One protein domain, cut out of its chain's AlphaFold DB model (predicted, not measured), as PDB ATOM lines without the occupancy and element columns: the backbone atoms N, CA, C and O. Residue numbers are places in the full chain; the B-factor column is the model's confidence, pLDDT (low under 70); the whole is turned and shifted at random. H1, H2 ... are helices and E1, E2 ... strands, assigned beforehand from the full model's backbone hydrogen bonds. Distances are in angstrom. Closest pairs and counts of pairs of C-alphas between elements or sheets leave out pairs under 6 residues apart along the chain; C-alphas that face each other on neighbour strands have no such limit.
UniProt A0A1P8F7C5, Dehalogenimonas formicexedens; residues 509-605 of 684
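AT A GLANCE: This is residues 509 to 605 of the 684 residues of a protein of Dehalogenimonas formicexedens (UniProt A0A1P8F7C5). A strongly twisted sheet of four strands has H1 and H4 over one face and no named helix over the other; H2 and H3 form a small helical pair off to one side, extending the long axis. The printed part has 97 residues, with four named helices and four named strands in the order H1 E1 H2 H3 E2 H4 E3 E4. The sheet runs E1 E2 E4 E3, antiparallel throughout, and the class is mixed. The whole is compact, with a radius of gyration of the C-alphas of 13.7 A, and elongated, spanning 41 by 25 by 20 A.

IN THESE COORDINATES: H1, residues 509 to 527, is 27.2 A long and begins at C-alpha 509 (-43.703, 60.528, -13.751). E1 is residues 535 to 539, H2 545 to 552 and H3 556 to 563. E2, residues 568 to 575, measures 21.7 A, and H4, residues 577 to 589, 18.3 A. E3 is residues 593 to 596; E4, residues 601 to 604, ends at C-alpha 604 (-43.615, 53.734, -23.101).

HOW THE PARTS SIT: H1 is on the sheet at a height of 9.0 A, in two layers with H4 on the same face. H1 and H4 touch, closest at C-alphas 522 and 583, 6.2 A, at a steep tilt of 42 degrees, opposite ways. Within hydrogen-bond range are N 538 and O 572, 2.9 A, across the neighbours E1 and E2; N 569 and O 603, 2.9 A, across E2 and E4; and N 595 and O 602, 2.9 A, across the hairpin E3 and E4. E2, H4, E3 form a split strand-helix-strand unit, E4 between its strands, with a right-handed crossover. H2 and H3 touch, C-alphas 549 and 559 closest at 5.1 A, about perpendicular at 84 degrees. In H1, H2, H3 and H4 every O i to N i+4 pair is within hydrogen-bond range.

THE WHOLE: The C-alphas of Asp 528 and Lys 557 are farthest apart, 41.7 A. The printed part has no cut and no long link. Residues 530 to 532 have pLDDT under 70.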
ATOM      1  N   GLU A 509     -43.000  60.614 -15.042       92.62
ATOM      2  CA  GLU A 509     -43.703  60.528 -13.751       92.62
ATOM      3  C   GLU A 509     -45.061  59.822 -13.872       92.62
ATOM      4  O   GLU A 509     -45.396  58.926 -13.095       92.62
ATOM      5  N   VAL A 510     -45.831  60.160 -14.910       93.81
ATOM      6  CA  VAL A 510     -47.131  59.527 -15.176       93.81
ATOM      7  C   VAL A 510     -46.942  58.060 -15.562       93.81
ATOM      8  O   VAL A 510     -47.698  57.192 -15.114       93.81
ATOM      9  N   LEU A 511     -45.917  57.767 -16.368       94.75
ATOM     10  CA  LEU A 511     -45.577  56.405 -16.759       94.75
ATOM     11  C   LEU A 511     -45.181  55.554 -15.548       94.75
ATOM     12  O   LEU A 511     -45.667  54.428 -15.422       94.75
ATOM     13  N   LYS A 512     -44.361  56.089 -14.639       93.88
ATOM     14  CA  LYS A 512     -43.898  55.394 -13.433       93.88
ATOM     15  C   LYS A 512     -45.062  55.062 -12.500       93.88
ATOM     16  O   LYS A 512     -45.162  53.923 -12.047       93.88
ATOM     17  N   LEU A 513     -45.982  56.005 -12.284       92.88
ATOM     18  CA  LEU A 513     -47.193  55.773 -11.484       92.88
ATOM     19  C   LEU A 513     -48.068  54.660 -12.075       92.88
ATOM     20  O   LEU A 513     -48.483  53.747 -11.357       92.88
ATOM     21  N   LYS A 514     -48.311  54.693 -13.391       94.75
ATOM     22  CA  LYS A 514     -49.066  53.631 -14.072       94.75
ATOM     23  C   LYS A 514     -48.365  52.283 -13.969       94.75
ATOM     24  O   LYS A 514     -49.006  51.280 -13.674       94.75
ATOM     25  N   LEU A 515     -47.056  52.255 -14.199       94.25
ATOM     26  CA  LEU A 515     -46.281  51.026 -14.156       94.25
ATOM     27  C   LEU A 515     -46.256  50.413 -12.752       94.25
ATOM     28  O   LEU A 515     -46.417  49.202 -12.628       94.25
ATOM     29  N   ALA A 516     -46.136  51.227 -11.701       93.00
ATOM     30  CA  ALA A 516     -46.230  50.758 -10.322       93.00
ATOM     31  C   ALA A 516     -47.586  50.084 -10.043       93.00
ATOM     32  O   ALA A 516     -47.619  48.963  -9.540       93.00
ATOM     33  N   ALA A 517     -48.699  50.703 -10.456       93.62
ATOM     34  CA  ALA A 517     -50.037  50.124 -10.297       93.62
ATOM     35  C   ALA A 517     -50.210  48.793 -11.058       93.62
ATOM     36  O   ALA A 517     -50.822  47.846 -10.554       93.62
ATOM     37  N   ILE A 518     -49.632  48.696 -12.260       93.94
ATOM     38  CA  ILE A 518     -49.619  47.462 -13.058       93.94
ATOM     39  C   ILE A 518     -48.825  46.371 -12.340       93.94
ATOM     40  O   ILE A 518     -49.301  45.241 -12.230       93.94
ATOM     41  N   LEU A 519     -47.636  46.693 -11.826       91.62
ATOM     42  CA  LEU A 519     -46.792  45.733 -11.119       91.62
ATOM     43  C   LEU A 519     -47.457  45.217  -9.839       91.62
ATOM     44  O   LEU A 519     -47.389  44.017  -9.590       91.62
ATOM     45  N   GLU A 520     -48.150  46.067  -9.081       90.75
ATOM     46  CA  GLU A 520     -48.925  45.635  -7.909       90.75
ATOM     47  C   GLU A 520     -50.087  44.713  -8.296       90.75
ATOM     48  O   GLU A 520     -50.260  43.644  -7.708       90.75
ATOM     49  N   THR A 521     -50.820  45.048  -9.363       89.31
ATOM     50  CA  THR A 521     -51.903  44.199  -9.891       89.31
ATOM     51  C   THR A 521     -51.388  42.825 -10.327       89.31
ATOM     52  O   THR A 521     -52.014  41.795 -10.069       89.31
ATOM     53  N   VAL A 522     -50.232  42.797 -10.992       89.31
ATOM     54  CA  VAL A 522     -49.581  41.560 -11.439       89.31
ATOM     55  C   VAL A 522     -49.081  40.751 -10.242       89.31
ATOM     56  O   VAL A 522     -49.319  39.547 -10.197       89.31
ATOM     57  N   ARG A 523     -48.444  41.389  -9.253       87.25
ATOM     58  CA  ARG A 523     -47.964  40.726  -8.029       87.25
ATOM     59  C   ARG A 523     -49.104  40.074  -7.253       87.25
ATOM     60  O   ARG A 523     -48.990  38.895  -6.936       87.25
ATOM     61  N   ALA A 524     -50.205  40.791  -7.018       86.06
ATOM     62  CA  ALA A 524     -51.374  40.259  -6.315       86.06
ATOM     63  C   ALA A 524     -51.929  39.000  -7.003       86.06
ATOM     64  O   ALA A 524     -52.107  37.963  -6.371       86.06
ATOM     65  N   LYS A 525     -52.091  39.036  -8.330       83.38
ATOM     66  CA  LYS A 525     -52.594  37.877  -9.084       83.38
ATOM     67  C   LYS A 525     -51.632  36.696  -9.140       83.38
ATOM     68  O   LYS A 525     -52.093  35.563  -9.220       83.38
ATOM     69  N   LEU A 526     -50.320  36.936  -9.145       84.06
ATOM     70  CA  LEU A 526     -49.330  35.857  -9.095       84.06
ATOM     71  C   LEU A 526     -49.285  35.195  -7.709       84.06
ATOM     72  O   LEU A 526     -49.036  33.995  -7.633       84.06
ATOM     73  N   LEU A 527     -49.571  35.942  -6.636       80.00
ATOM     74  CA  LEU A 527     -49.729  35.383  -5.289       80.00
ATOM     75  C   LEU A 527     -50.960  34.467  -5.193       80.00
ATOM     76  O   LEU A 527     -50.871  33.398  -4.593       80.00
ATOM     77  N   ASP A 528     -52.063  34.830  -5.853       75.75
ATOM     78  CA  ASP A 528     -53.303  34.038  -5.874       75.75
ATOM     79  C   ASP A 528     -53.235  32.794  -6.787       75.75
ATOM     80  O   ASP A 528     -54.127  31.945  -6.758       75.75
ATOM     81  N   ASN A 529     -52.189  32.659  -7.613       72.62
ATOM     82  CA  ASN A 529     -52.059  31.595  -8.610       72.62
ATOM     83  C   ASN A 529     -50.673  30.933  -8.557       72.62
ATOM     84  O   ASN A 529     -49.785  31.221  -9.358       72.62
ATOM     85  N   VAL A 530     -50.517  29.964  -7.649       64.19
ATOM     86  CA  VAL A 530     -49.258  29.227  -7.394       64.19
ATOM     87  C   VAL A 530     -48.645  28.613  -8.669       64.19
ATOM     88  O   VAL A 530     -47.426  28.522  -8.795       64.19
ATOM     89  N   TRP A 531     -49.472  28.248  -9.653       61.91
ATOM     90  CA  TRP A 531     -49.034  27.667 -10.929       61.91
ATOM     91  C   TRP A 531     -48.451  28.680 -11.931       61.91
ATOM     92  O   TRP A 531     -47.815  28.265 -12.896       61.91
ATOM     93  N   ALA A 532     -48.630  29.990 -11.722       63.47
ATOM     94  CA  ALA A 532     -48.147  31.027 -12.638       63.47
ATOM     95  C   ALA A 532     -46.631  31.299 -12.517       63.47
ATOM     96  O   ALA A 532     -46.037  31.906 -13.412       63.47
ATOM     97  N   GLY A 533     -45.974  30.800 -11.462       72.19
ATOM     98  CA  GLY A 533     -44.524  30.890 -11.253       72.19
ATOM     99  C   GLY A 533     -44.034  32.246 -10.720       72.19
ATOM    100  O   GLY A 533     -44.815  33.135 -10.400       72.19
ATOM    101  N   SER A 534     -42.711  32.405 -10.603       80.38
ATOM    102  CA  SER A 534     -42.083  33.621 -10.063       80.38
ATOM    103  C   SER A 534     -41.874  34.699 -11.129       80.38
ATOM    104  O   SER A 534     -41.481  34.381 -12.254       80.38
ATOM    105  N   LEU A 535     -42.022  35.970 -10.745       87.31
ATOM    106  CA  LEU A 535     -41.706  37.134 -11.572       87.31
ATOM    107  C   LEU A 535     -40.852  38.136 -10.783       87.31
ATOM    108  O   LEU A 535     -41.258  38.630  -9.735       87.31
ATOM    109  N   SER A 536     -39.682  38.466 -11.319       89.00
ATOM    110  CA  SER A 536     -38.776  39.500 -10.831       89.00
ATOM    111  C   SER A 536     -38.662  40.593 -11.886       89.00
ATOM    112  O   SER A 536     -38.212  40.343 -13.006       89.00
ATOM    113  N   VAL A 537     -39.025  41.815 -11.511       91.31
ATOM    114  CA  VAL A 537     -38.913  43.006 -12.356       91.31
ATOM    115  C   VAL A 537     -37.986  43.991 -11.664       91.31
ATOM    116  O   VAL A 537     -38.210  44.333 -10.506       91.31
ATOM    117  N   ARG A 538     -36.951  44.445 -12.370       91.56
ATOM    118  CA  ARG A 538     -36.100  45.558 -11.936       91.56
ATOM    119  C   ARG A 538     -36.177  46.674 -12.964       91.56
ATOM    120  O   ARG A 538     -35.868  46.434 -14.132       91.56
ATOM    121  N   ALA A 539     -36.584  47.858 -12.528       92.69
ATOM    122  CA  ALA A 539     -36.571  49.058 -13.350       92.69
ATOM    123  C   ALA A 539     -35.220  49.762 -13.237       92.69
ATOM    124  O   ALA A 539     -34.623  49.793 -12.160       92.69
ATOM    125  N   PHE A 540     -34.743  50.338 -14.337       91.56
ATOM    126  CA  PHE A 540     -33.500  51.108 -14.341       91.56
ATOM    127  C   PHE A 540     -33.609  52.323 -13.422       91.56
ATOM    128  O   PHE A 540     -32.649  52.624 -12.714       91.56
ATOM    129  N   GLY A 541     -34.783  52.962 -13.369       88.06
ATOM    130  CA  GLY A 541     -35.064  54.055 -12.438       88.06
ATOM    131  C   GLY A 541     -34.859  53.708 -10.956       88.06
ATOM    132  O   GLY A 541     -34.565  54.603 -10.169       88.06
ATOM    133  N   ASP A 542     -34.938  52.426 -10.580       89.06
ATOM    134  CA  ASP A 542     -34.941  51.985  -9.178       89.06
ATOM    135  C   ASP A 542     -33.616  51.343  -8.715       89.06
ATOM    136  O   ASP A 542     -33.480  50.984  -7.547       89.06
ATOM    137  N   ILE A 543     -32.627  51.186  -9.603       91.62
ATOM    138  CA  ILE A 543     -31.318  50.582  -9.279       91.62
ATOM    139  C   ILE A 543     -30.176  51.598  -9.375       91.62
ATOM    140  O   ILE A 543     -30.331  52.663  -9.969       91.62
ATOM    141  N   SER A 544     -29.017  51.301  -8.783       94.88
ATOM    142  CA  SER A 544     -27.851  52.199  -8.811       94.88
ATOM    143  C   SER A 544     -27.263  52.362 -10.225       94.88
ATOM    144  O   SER A 544     -27.530  51.557 -11.122       94.88
ATOM    145  N   VAL A 545     -26.465  53.413 -10.450       95.00
ATOM    146  CA  VAL A 545     -25.756  53.606 -11.734       95.00
ATOM    147  C   VAL A 545     -24.769  52.459 -11.968       95.00
ATOM    148  O   VAL A 545     -24.639  51.969 -13.087       95.00
ATOM    149  N   GLU A 546     -24.124  51.993 -10.903       95.75
ATOM    150  CA  GLU A 546     -23.187  50.874 -10.879       95.75
ATOM    151  C   GLU A 546     -23.866  49.564 -11.290       95.75
ATOM    152  O   GLU A 546     -23.284  48.766 -12.027       95.75
ATOM    153  N   ASP A 547     -25.109  49.344 -10.853       93.38
ATOM    154  CA  ASP A 547     -25.885  48.180 -11.267       93.38
ATOM    155  C   ASP A 547     -26.317  48.292 -12.732       93.38
ATOM    156  O   ASP A 547     -26.162  47.322 -13.470       93.38
ATOM    157  N   VAL A 548     -26.771  49.462 -13.205       92.81
ATOM    158  CA  VAL A 548     -27.056  49.665 -14.643       92.81
ATOM    159  C   VAL A 548     -25.804  49.418 -15.485       92.81
ATOM    160  O   VAL A 548     -25.881  48.728 -16.502       92.81
ATOM    161  N   ALA A 549     -24.643  49.919 -15.058       92.88
ATOM    162  CA  ALA A 549     -23.361  49.687 -15.721       92.88
ATOM    163  C   ALA A 549     -23.026  48.189 -15.790       92.88
ATOM    164  O   ALA A 549     -22.727  47.672 -16.866       92.88
ATOM    165  N   ARG A 550     -23.168  47.463 -14.671       91.25
ATOM    166  CA  ARG A 550     -22.942  46.010 -14.605       91.25
ATOM    167  C   ARG A 550     -23.882  45.230 -15.527       91.25
ATOM    168  O   ARG A 550     -23.465  44.262 -16.152       91.25
ATOM    169  N   GLU A 551     -25.140  45.650 -15.612       87.69
ATOM    170  CA  GLU A 551     -26.181  44.975 -16.394       87.69
ATOM    171  C   GLU A 551     -26.065  45.230 -17.902       87.69
ATOM    172  O   GLU A 551     -26.340  44.354 -18.729       87.69
ATOM    173  N   THR A 552     -25.659  46.439 -18.282       85.00
ATOM    174  CA  THR A 552     -25.592  46.865 -19.686       85.00
ATOM    175  C   THR A 552     -24.218  46.632 -20.307       85.00
ATOM    176  O   THR A 552     -24.156  46.335 -21.503       85.00
ATOM    177  N   GLY A 553     -23.152  46.687 -19.503       86.19
ATOM    178  CA  GLY A 553     -21.758  46.751 -19.947       86.19
ATOM    179  C   GLY A 553     -21.275  48.177 -20.243       86.19
ATOM    180  O   GLY A 553     -20.183  48.346 -20.778       86.19
ATOM    181  N   LEU A 554     -22.079  49.200 -19.933       86.56
ATOM    182  CA  LEU A 554     -21.731  50.606 -20.137       86.56
ATOM    183  C   LEU A 554     -20.785  51.116 -19.041       86.56
ATOM    184  O   LEU A 554     -20.852  50.686 -17.892       86.56
ATOM    185  N   GLY A 555     -19.947  52.102 -19.375       90.50
ATOM    186  CA  GLY A 555     -19.219  52.874 -18.365       90.50
ATOM    187  C   GLY A 555     -20.169  53.699 -17.488       90.50
ATOM    188  O   GLY A 555     -21.272  54.036 -17.916       90.50
ATOM    189  N   LEU A 556     -19.734  54.074 -16.279       93.25
ATOM    190  CA  LEU A 556     -20.587  54.757 -15.288       93.25
ATOM    191  C   LEU A 556     -21.274  56.019 -15.832       93.25
ATOM    192  O   LEU A 556     -22.448  56.244 -15.554       93.25
ATOM    193  N   LYS A 557     -20.579  56.813 -16.655       92.00
ATOM    194  CA  LYS A 557     -21.147  58.015 -17.285       92.00
ATOM    195  C   LYS A 557     -22.309  57.680 -18.231       92.00
ATOM    196  O   LYS A 557     -23.402  58.217 -18.075       92.00
ATOM    197  N   ALA A 558     -22.104  56.736 -19.151       89.31
ATOM    198  CA  ALA A 558     -23.138  56.293 -20.086       89.31
ATOM    199  C   ALA A 558     -24.303  55.585 -19.369       89.31
ATOM    200  O   ALA A 558     -25.461  55.772 -19.735       89.31
ATOM    201  N   ALA A 559     -24.022  54.830 -18.302       92.69
ATOM    202  CA  ALA A 559     -25.052  54.231 -17.454       92.69
ATOM    203  C   ALA A 559     -25.898  55.296 -16.732       92.69
ATOM    204  O   ALA A 559     -27.120  55.167 -16.663       92.69
ATOM    205  N   ALA A 560     -25.272  56.370 -16.238       94.12
ATOM    206  CA  ALA A 560     -25.983  57.497 -15.643       94.12
ATOM    207  C   ALA A 560     -26.868  58.217 -16.672       94.12
ATOM    208  O   ALA A 560     -28.009  58.544 -16.357       94.12
ATOM    209  N   ALA A 561     -26.386  58.413 -17.903       93.88
ATOM    210  CA  ALA A 561     -27.180  58.988 -18.989       93.88
ATOM    211  C   ALA A 561     -28.372  58.087 -19.367       93.88
ATOM    212  O   ALA A 561     -29.497  58.568 -19.450       93.88
ATOM    213  N   ALA A 562     -28.168  56.770 -19.486       91.88
ATOM    214  CA  ALA A 562     -29.226  55.805 -19.809       91.88
ATOM    215  C   ALA A 562     -30.365  55.742 -18.771       91.88
ATOM    216  O   ALA A 562     -31.484  55.325 -19.098       91.88
ATOM    217  N   LYS A 563     -30.087  56.160 -17.528       94.19
ATOM    218  CA  LYS A 563     -31.081  56.316 -16.457       94.19
ATOM    219  C   LYS A 563     -31.895  57.610 -16.542       94.19
ATOM    220  O   LYS A 563     -32.957  57.667 -15.930       94.19
ATOM    221  N   GLN A 564     -31.434  58.639 -17.257       94.31
ATOM    222  CA  GLN A 564     -32.123  59.935 -17.368       94.31
ATOM    223  C   GLN A 564     -33.276  59.867 -18.376       94.31
ATOM    224  O   GLN A 564     -33.255  60.493 -19.436       94.31
ATOM    225  N   ARG A 565     -34.269  59.044 -18.054       94.44
ATOM    226  CA  ARG A 565     -35.449  58.807 -18.879       94.44
ATOM    227  C   ARG A 565     -36.483  59.902 -18.636       94.44
ATOM    228  O   ARG A 565     -36.773  60.235 -17.492       94.44
ATOM    229  N   GLU A 566     -37.048  60.445 -19.708       94.94
ATOM    230  CA  GLU A 566     -38.073  61.494 -19.651       94.94
ATOM    231  C   GLU A 566     -39.451  60.974 -20.096       94.94
ATOM    232  O   GLU A 566     -40.459  61.593 -19.754       94.94
ATOM    233  N   TYR A 567     -39.519  59.831 -20.797       95.19
ATOM    234  CA  TYR A 567     -40.770  59.311 -21.380       95.19
ATOM    235  C   TYR A 567     -40.910  57.778 -21.405       95.19
ATOM    236  O   TYR A 567     -41.889  57.239 -21.930       95.19
ATOM    237  N   SER A 568     -39.924  57.048 -20.886       94.88
ATOM    238  CA  SER A 568     -39.887  55.586 -20.908       94.88
ATOM    239  C   SER A 568     -39.293  55.004 -19.631       94.88
ATOM    240  O   SER A 568     -38.604  55.687 -18.886       94.88
ATOM    241  N   GLU A 569     -39.525  53.721 -19.377       94.81
ATOM    242  CA  GLU A 569     -38.844  52.985 -18.308       94.81
ATOM    243  C   GLU A 569     -38.244  51.697 -18.868       94.81
ATOM    244  O   GLU A 569     -38.869  51.007 -19.676       94.81
ATOM    245  N   THR A 570     -37.023  51.363 -18.449       93.81
ATOM    246  CA  THR A 570     -36.336  50.150 -18.904       93.81
ATOM    247  C   THR A 570     -36.410  49.083 -17.828       93.81
ATOM    248  O   THR A 570     -35.937  49.270 -16.710       93.81
ATOM    249  N   LEU A 571     -36.990  47.938 -18.179       94.25
ATOM    250  CA  LEU A 571     -37.219  46.819 -17.282       94.25
ATOM    251  C   LEU A 571     -36.338  45.627 -17.641       94.25
ATOM    252  O   LEU A 571     -36.336  45.136 -18.775       94.25
ATOM    253  N   LYS A 572     -35.663  45.095 -16.626       92.62
ATOM    254  CA  LYS A 572     -35.108  43.745 -16.635       92.62
ATOM    255  C   LYS A 572     -36.133  42.809 -16.003       92.62
ATOM    256  O   LYS A 572     -36.422  42.910 -14.810       92.62
ATOM    257  N   ILE A 573     -36.702  41.931 -16.822       92.44
ATOM    258  CA  ILE A 573     -37.777  41.020 -16.426       92.44
ATOM    259  C   ILE A 573     -37.237  39.590 -16.443       92.44
ATOM    260  O   ILE A 573     -36.740  39.123 -17.465       92.44
ATOM    261  N   HIS A 574     -37.363  38.891 -15.318       89.94
ATOM    262  CA  HIS A 574     -37.048  37.473 -15.182       89.94
ATOM    263  C   HIS A 574     -38.225  36.735 -14.566       89.94
ATOM    264  O   HIS A 574     -38.734  37.141 -13.528       89.94
ATOM    265  N   GLY A 575     -38.643  35.632 -15.171       88.88
ATOM    266  CA  GLY A 575     -39.722  34.826 -14.624       88.88
ATOM    267  C   GLY A 575     -40.157  33.714 -15.557       88.88
ATOM    268  O   GLY A 575     -39.553  33.500 -16.611       88.88
ATOM    269  N   SER A 576     -41.219  33.013 -15.166       88.31
ATOM    270  CA  SER A 576     -41.877  32.044 -16.041       88.31
ATOM    271  C   SER A 576     -42.430  32.749 -17.288       88.31
ATOM    272  O   SER A 576     -42.831  33.915 -17.242       88.31
ATOM    273  N   ARG A 577     -42.501  32.032 -18.416       87.81
ATOM    274  CA  ARG A 577     -43.068  32.574 -19.662       87.81
ATOM    275  C   ARG A 577     -44.483  33.130 -19.457       87.81
ATOM    276  O   ARG A 577     -44.788  34.210 -19.950       87.81
ATOM    277  N   GLN A 578     -45.305  32.418 -18.691       87.06
ATOM    278  CA  GLN A 578     -46.685  32.801 -18.392       87.06
ATOM    279  C   GLN A 578     -46.755  34.107 -17.591       87.06
ATOM    280  O   GLN A 578     -47.543  34.987 -17.933       87.06
ATOM    281  N   ALA A 579     -45.907  34.276 -16.573       89.06
ATOM    282  CA  ALA A 579     -45.887  35.494 -15.767       89.06
ATOM    283  C   ALA A 579     -45.403  36.713 -16.569       89.06
ATOM    284  O   ALA A 579     -45.958  37.805 -16.436       89.06
ATOM    285  N   VAL A 580     -44.403  36.526 -17.438       91.69
ATOM    286  CA  VAL A 580     -43.921  37.586 -18.336       91.69
ATOM    287  C   VAL A 580     -45.004  37.976 -19.344       91.69
ATOM    288  O   VAL A 580     -45.302  39.160 -19.485       91.69
ATOM    289  N   GLU A 581     -45.641  37.008 -20.006       91.00
ATOM    290  CA  GLU A 581     -46.746  37.271 -20.940       91.00
ATOM    291  C   GLU A 581     -47.919  37.980 -20.245       91.00
ATOM    292  O   GLU A 581     -48.498  38.910 -20.809       91.00
ATOM    293  N   TYR A 582     -48.233  37.601 -19.003       90.25
ATOM    294  CA  TYR A 582     -49.268  38.256 -18.208       90.25
ATOM    295  C   TYR A 582     -48.943  39.733 -17.936       90.25
ATOM    296  O   TYR A 582     -49.768  40.601 -18.231       90.25
ATOM    297  N   LEU A 583     -47.732  40.035 -17.450       93.81
ATOM    298  CA  LEU A 583     -47.275  41.413 -17.230       93.81
ATOM    299  C   LEU A 583     -47.362  42.243 -18.516       93.81
ATOM    300  O   LEU A 583     -47.928  43.334 -18.520       93.81
ATOM    301  N   LEU A 584     -46.832  41.719 -19.622       93.88
ATOM    302  CA  LEU A 584     -46.817  42.412 -20.911       93.88
ATOM    303  C   LEU A 584     -48.232  42.667 -21.459       93.88
ATOM    304  O   LEU A 584     -48.472  43.691 -22.106       93.88
ATOM    305  N   ASN A 585     -49.182  41.771 -21.186       93.50
ATOM    306  CA  ASN A 585     -50.588  41.976 -21.524       93.50
ATOM    307  C   ASN A 585     -51.237  43.062 -20.656       93.50
ATOM    308  O   ASN A 585     -52.000  43.871 -21.181       93.50
ATOM    309  N   GLU A 586     -50.928  43.117 -19.361       93.62
ATOM    310  CA  GLU A 586     -51.461  44.146 -18.459       93.62
ATOM    311  C   GLU A 586     -50.918  45.546 -18.794       93.62
ATOM    312  O   GLU A 586     -51.672  46.522 -18.809       93.62
ATOM    313  N   VAL A 587     -49.639  45.628 -19.181       94.56
ATOM    314  CA  VAL A 587     -49.025  46.834 -19.764       94.56
ATOM    315  C   VAL A 587     -49.845  47.330 -20.958       94.56
ATOM    316  O   VAL A 587     -50.274  48.484 -20.972       94.56
ATOM    317  N   LYS A 588     -50.140  46.446 -21.922       93.56
ATOM    318  CA  LYS A 588     -50.946  46.789 -23.105       93.56
ATOM    319  C   LYS A 588     -52.369  47.230 -22.750       93.56
ATOM    320  O   LYS A 588     -52.842  48.231 -23.282       93.56
ATOM    321  N   LYS A 589     -53.048  46.521 -21.840       92.25
ATOM    322  CA  LYS A 589     -54.416  46.859 -21.396       92.25
ATOM    323  C   LYS A 589     -54.504  48.234 -20.738       92.25
ATOM    324  O   LYS A 589     -55.508  48.920 -20.899       92.25
ATOM    325  N   SER A 590     -53.443  48.657 -20.058       89.00
ATOM    326  CA  SER A 590     -53.368  49.958 -19.382       89.00
ATOM    327  C   SER A 590     -53.036  51.127 -20.326       89.00
ATOM    328  O   SER A 590     -52.805  52.256 -19.876       89.00
ATOM    329  N   GLY A 591     -52.999  50.870 -21.641       89.12
ATOM    330  CA  GLY A 591     -52.688  51.857 -22.674       89.12
ATOM    331  C   GLY A 591     -51.195  52.176 -22.797       89.12
ATOM    332  O   GLY A 591     -50.842  53.184 -23.407       89.12
ATOM    333  N   LEU A 592     -50.322  51.350 -22.213       93.12
ATOM    334  CA  LEU A 592     -48.875  51.441 -22.390       93.12
ATOM    335  C   LEU A 592     -48.413  50.487 -23.497       93.12
ATOM    336  O   LEU A 592     -49.081  49.517 -23.851       93.12
ATOM    337  N   SER A 593     -47.248  50.769 -24.058       91.06
ATOM    338  CA  SER A 593     -46.577  49.934 -25.048       91.06
ATOM    339  C   SER A 593     -45.272  49.398 -24.482       91.06
ATOM    340  O   SER A 593     -44.726  49.942 -23.522       91.06
ATOM    341  N   TYR A 594     -44.772  48.320 -25.077       89.81
ATOM    342  CA  TYR A 594     -43.440  47.818 -24.781       89.81
ATOM    343  C   TYR A 594     -42.698  47.456 -26.063       89.81
ATOM    344  O   TYR A 594     -43.300  46.985 -27.029       89.81
ATOM    345  N   ALA A 595     -41.381  47.622 -26.031       85.81
ATOM    346  CA  ALA A 595     -40.459  47.131 -27.045       85.81
ATOM    347  C   ALA A 595     -39.392  46.256 -26.381       85.81
ATOM    348  O   ALA A 595     -38.890  46.590 -25.308       85.81
ATOM    349  N   PHE A 596     -39.047  45.130 -27.006       83.31
ATOM    350  CA  PHE A 596     -38.000  44.242 -26.509       83.31
ATOM    351  C   PHE A 596     -36.684  44.510 -27.242       83.31
ATOM    352  O   PHE A 596     -36.555  44.210 -28.424       83.31
ATOM    353  N   GLY A 597     -35.698  45.051 -26.525       71.56
ATOM    354  CA  GLY A 597     -34.356  45.357 -27.035       71.56
ATOM    355  C   GLY A 597     -33.360  44.208 -26.839       71.56
ATOM    356  O   GLY A 597     -32.198  44.436 -26.515       71.56
ATOM    357  N   GLY A 598     -33.820  42.957 -26.911       74.12
ATOM    358  CA  GLY A 598     -32.994  41.751 -26.769       74.12
ATOM    359  C   GLY A 598     -32.655  41.340 -25.329       74.12
ATOM    360  O   GLY A 598     -32.739  40.159 -25.010       74.12
ATOM    361  N   ARG A 599     -32.274  42.279 -24.453       82.75
ATOM    362  CA  ARG A 599     -32.015  42.007 -23.016       82.75
ATOM    363  C   ARG A 599     -33.019  42.667 -22.077       82.75
ATOM    364  O   ARG A 599     -33.276  42.153 -20.994       82.75
ATOM    365  N   PHE A 600     -33.575  43.798 -22.494       89.62
ATOM    366  CA  PHE A 600     -34.434  44.638 -21.669       89.62
ATOM    367  C   PHE A 600     -35.733  44.961 -22.401       89.62
ATOM    368  O   PHE A 600     -35.780  44.978 -23.635       89.62
ATOM    369  N   TYR A 601     -36.777  45.247 -21.632       90.56
ATOM    370  CA  TYR A 601     -38.047  45.751 -22.136       90.56
ATOM    371  C   TYR A 601     -38.117  47.251 -21.887       90.56
ATOM    372  O   TYR A 601     -37.956  47.692 -20.756       90.56
ATOM    373  N   THR A 602     -38.363  48.041 -22.925       91.50
ATOM    374  CA  THR A 602     -38.633  49.476 -22.778       91.50
ATOM    375  C   THR A 602     -40.138  49.683 -22.757       91.50
ATOM    376  O   THR A 602     -40.803  49.311 -23.722       91.50
ATOM    377  N   ILE A 603     -40.663  50.245 -21.673       93.94
ATOM    378  CA  ILE A 603     -42.074  50.600 -21.503       93.94
ATOM    379  C   ILE A 603     -42.260  52.072 -21.850       93.94
ATOM    380  O   ILE A 603     -41.472  52.910 -21.420       93.94
ATOM    381  N   THR A 604     -43.305  52.386 -22.604       92.88
ATOM    382  CA  THR A 604     -43.615  53.734 -23.101       92.88
ATOM    383  C   THR A 604     -45.126  53.974 -23.120       92.88
ATOM    384  O   THR A 604     -45.917  53.030 -23.087       92.88
ATOM    385  N   GLY A 605     -45.559  55.234 -23.212       89.75
ATOM    386  CA  GLY A 605     -46.965  55.590 -23.438       89.75
ATOM    387  C   GLY A 605     -47.111  56.527 -24.635       89.75
ATOM    388  O   GLY A 605     -46.574  57.624 -24.606       89.75
TER     389      GLY A 605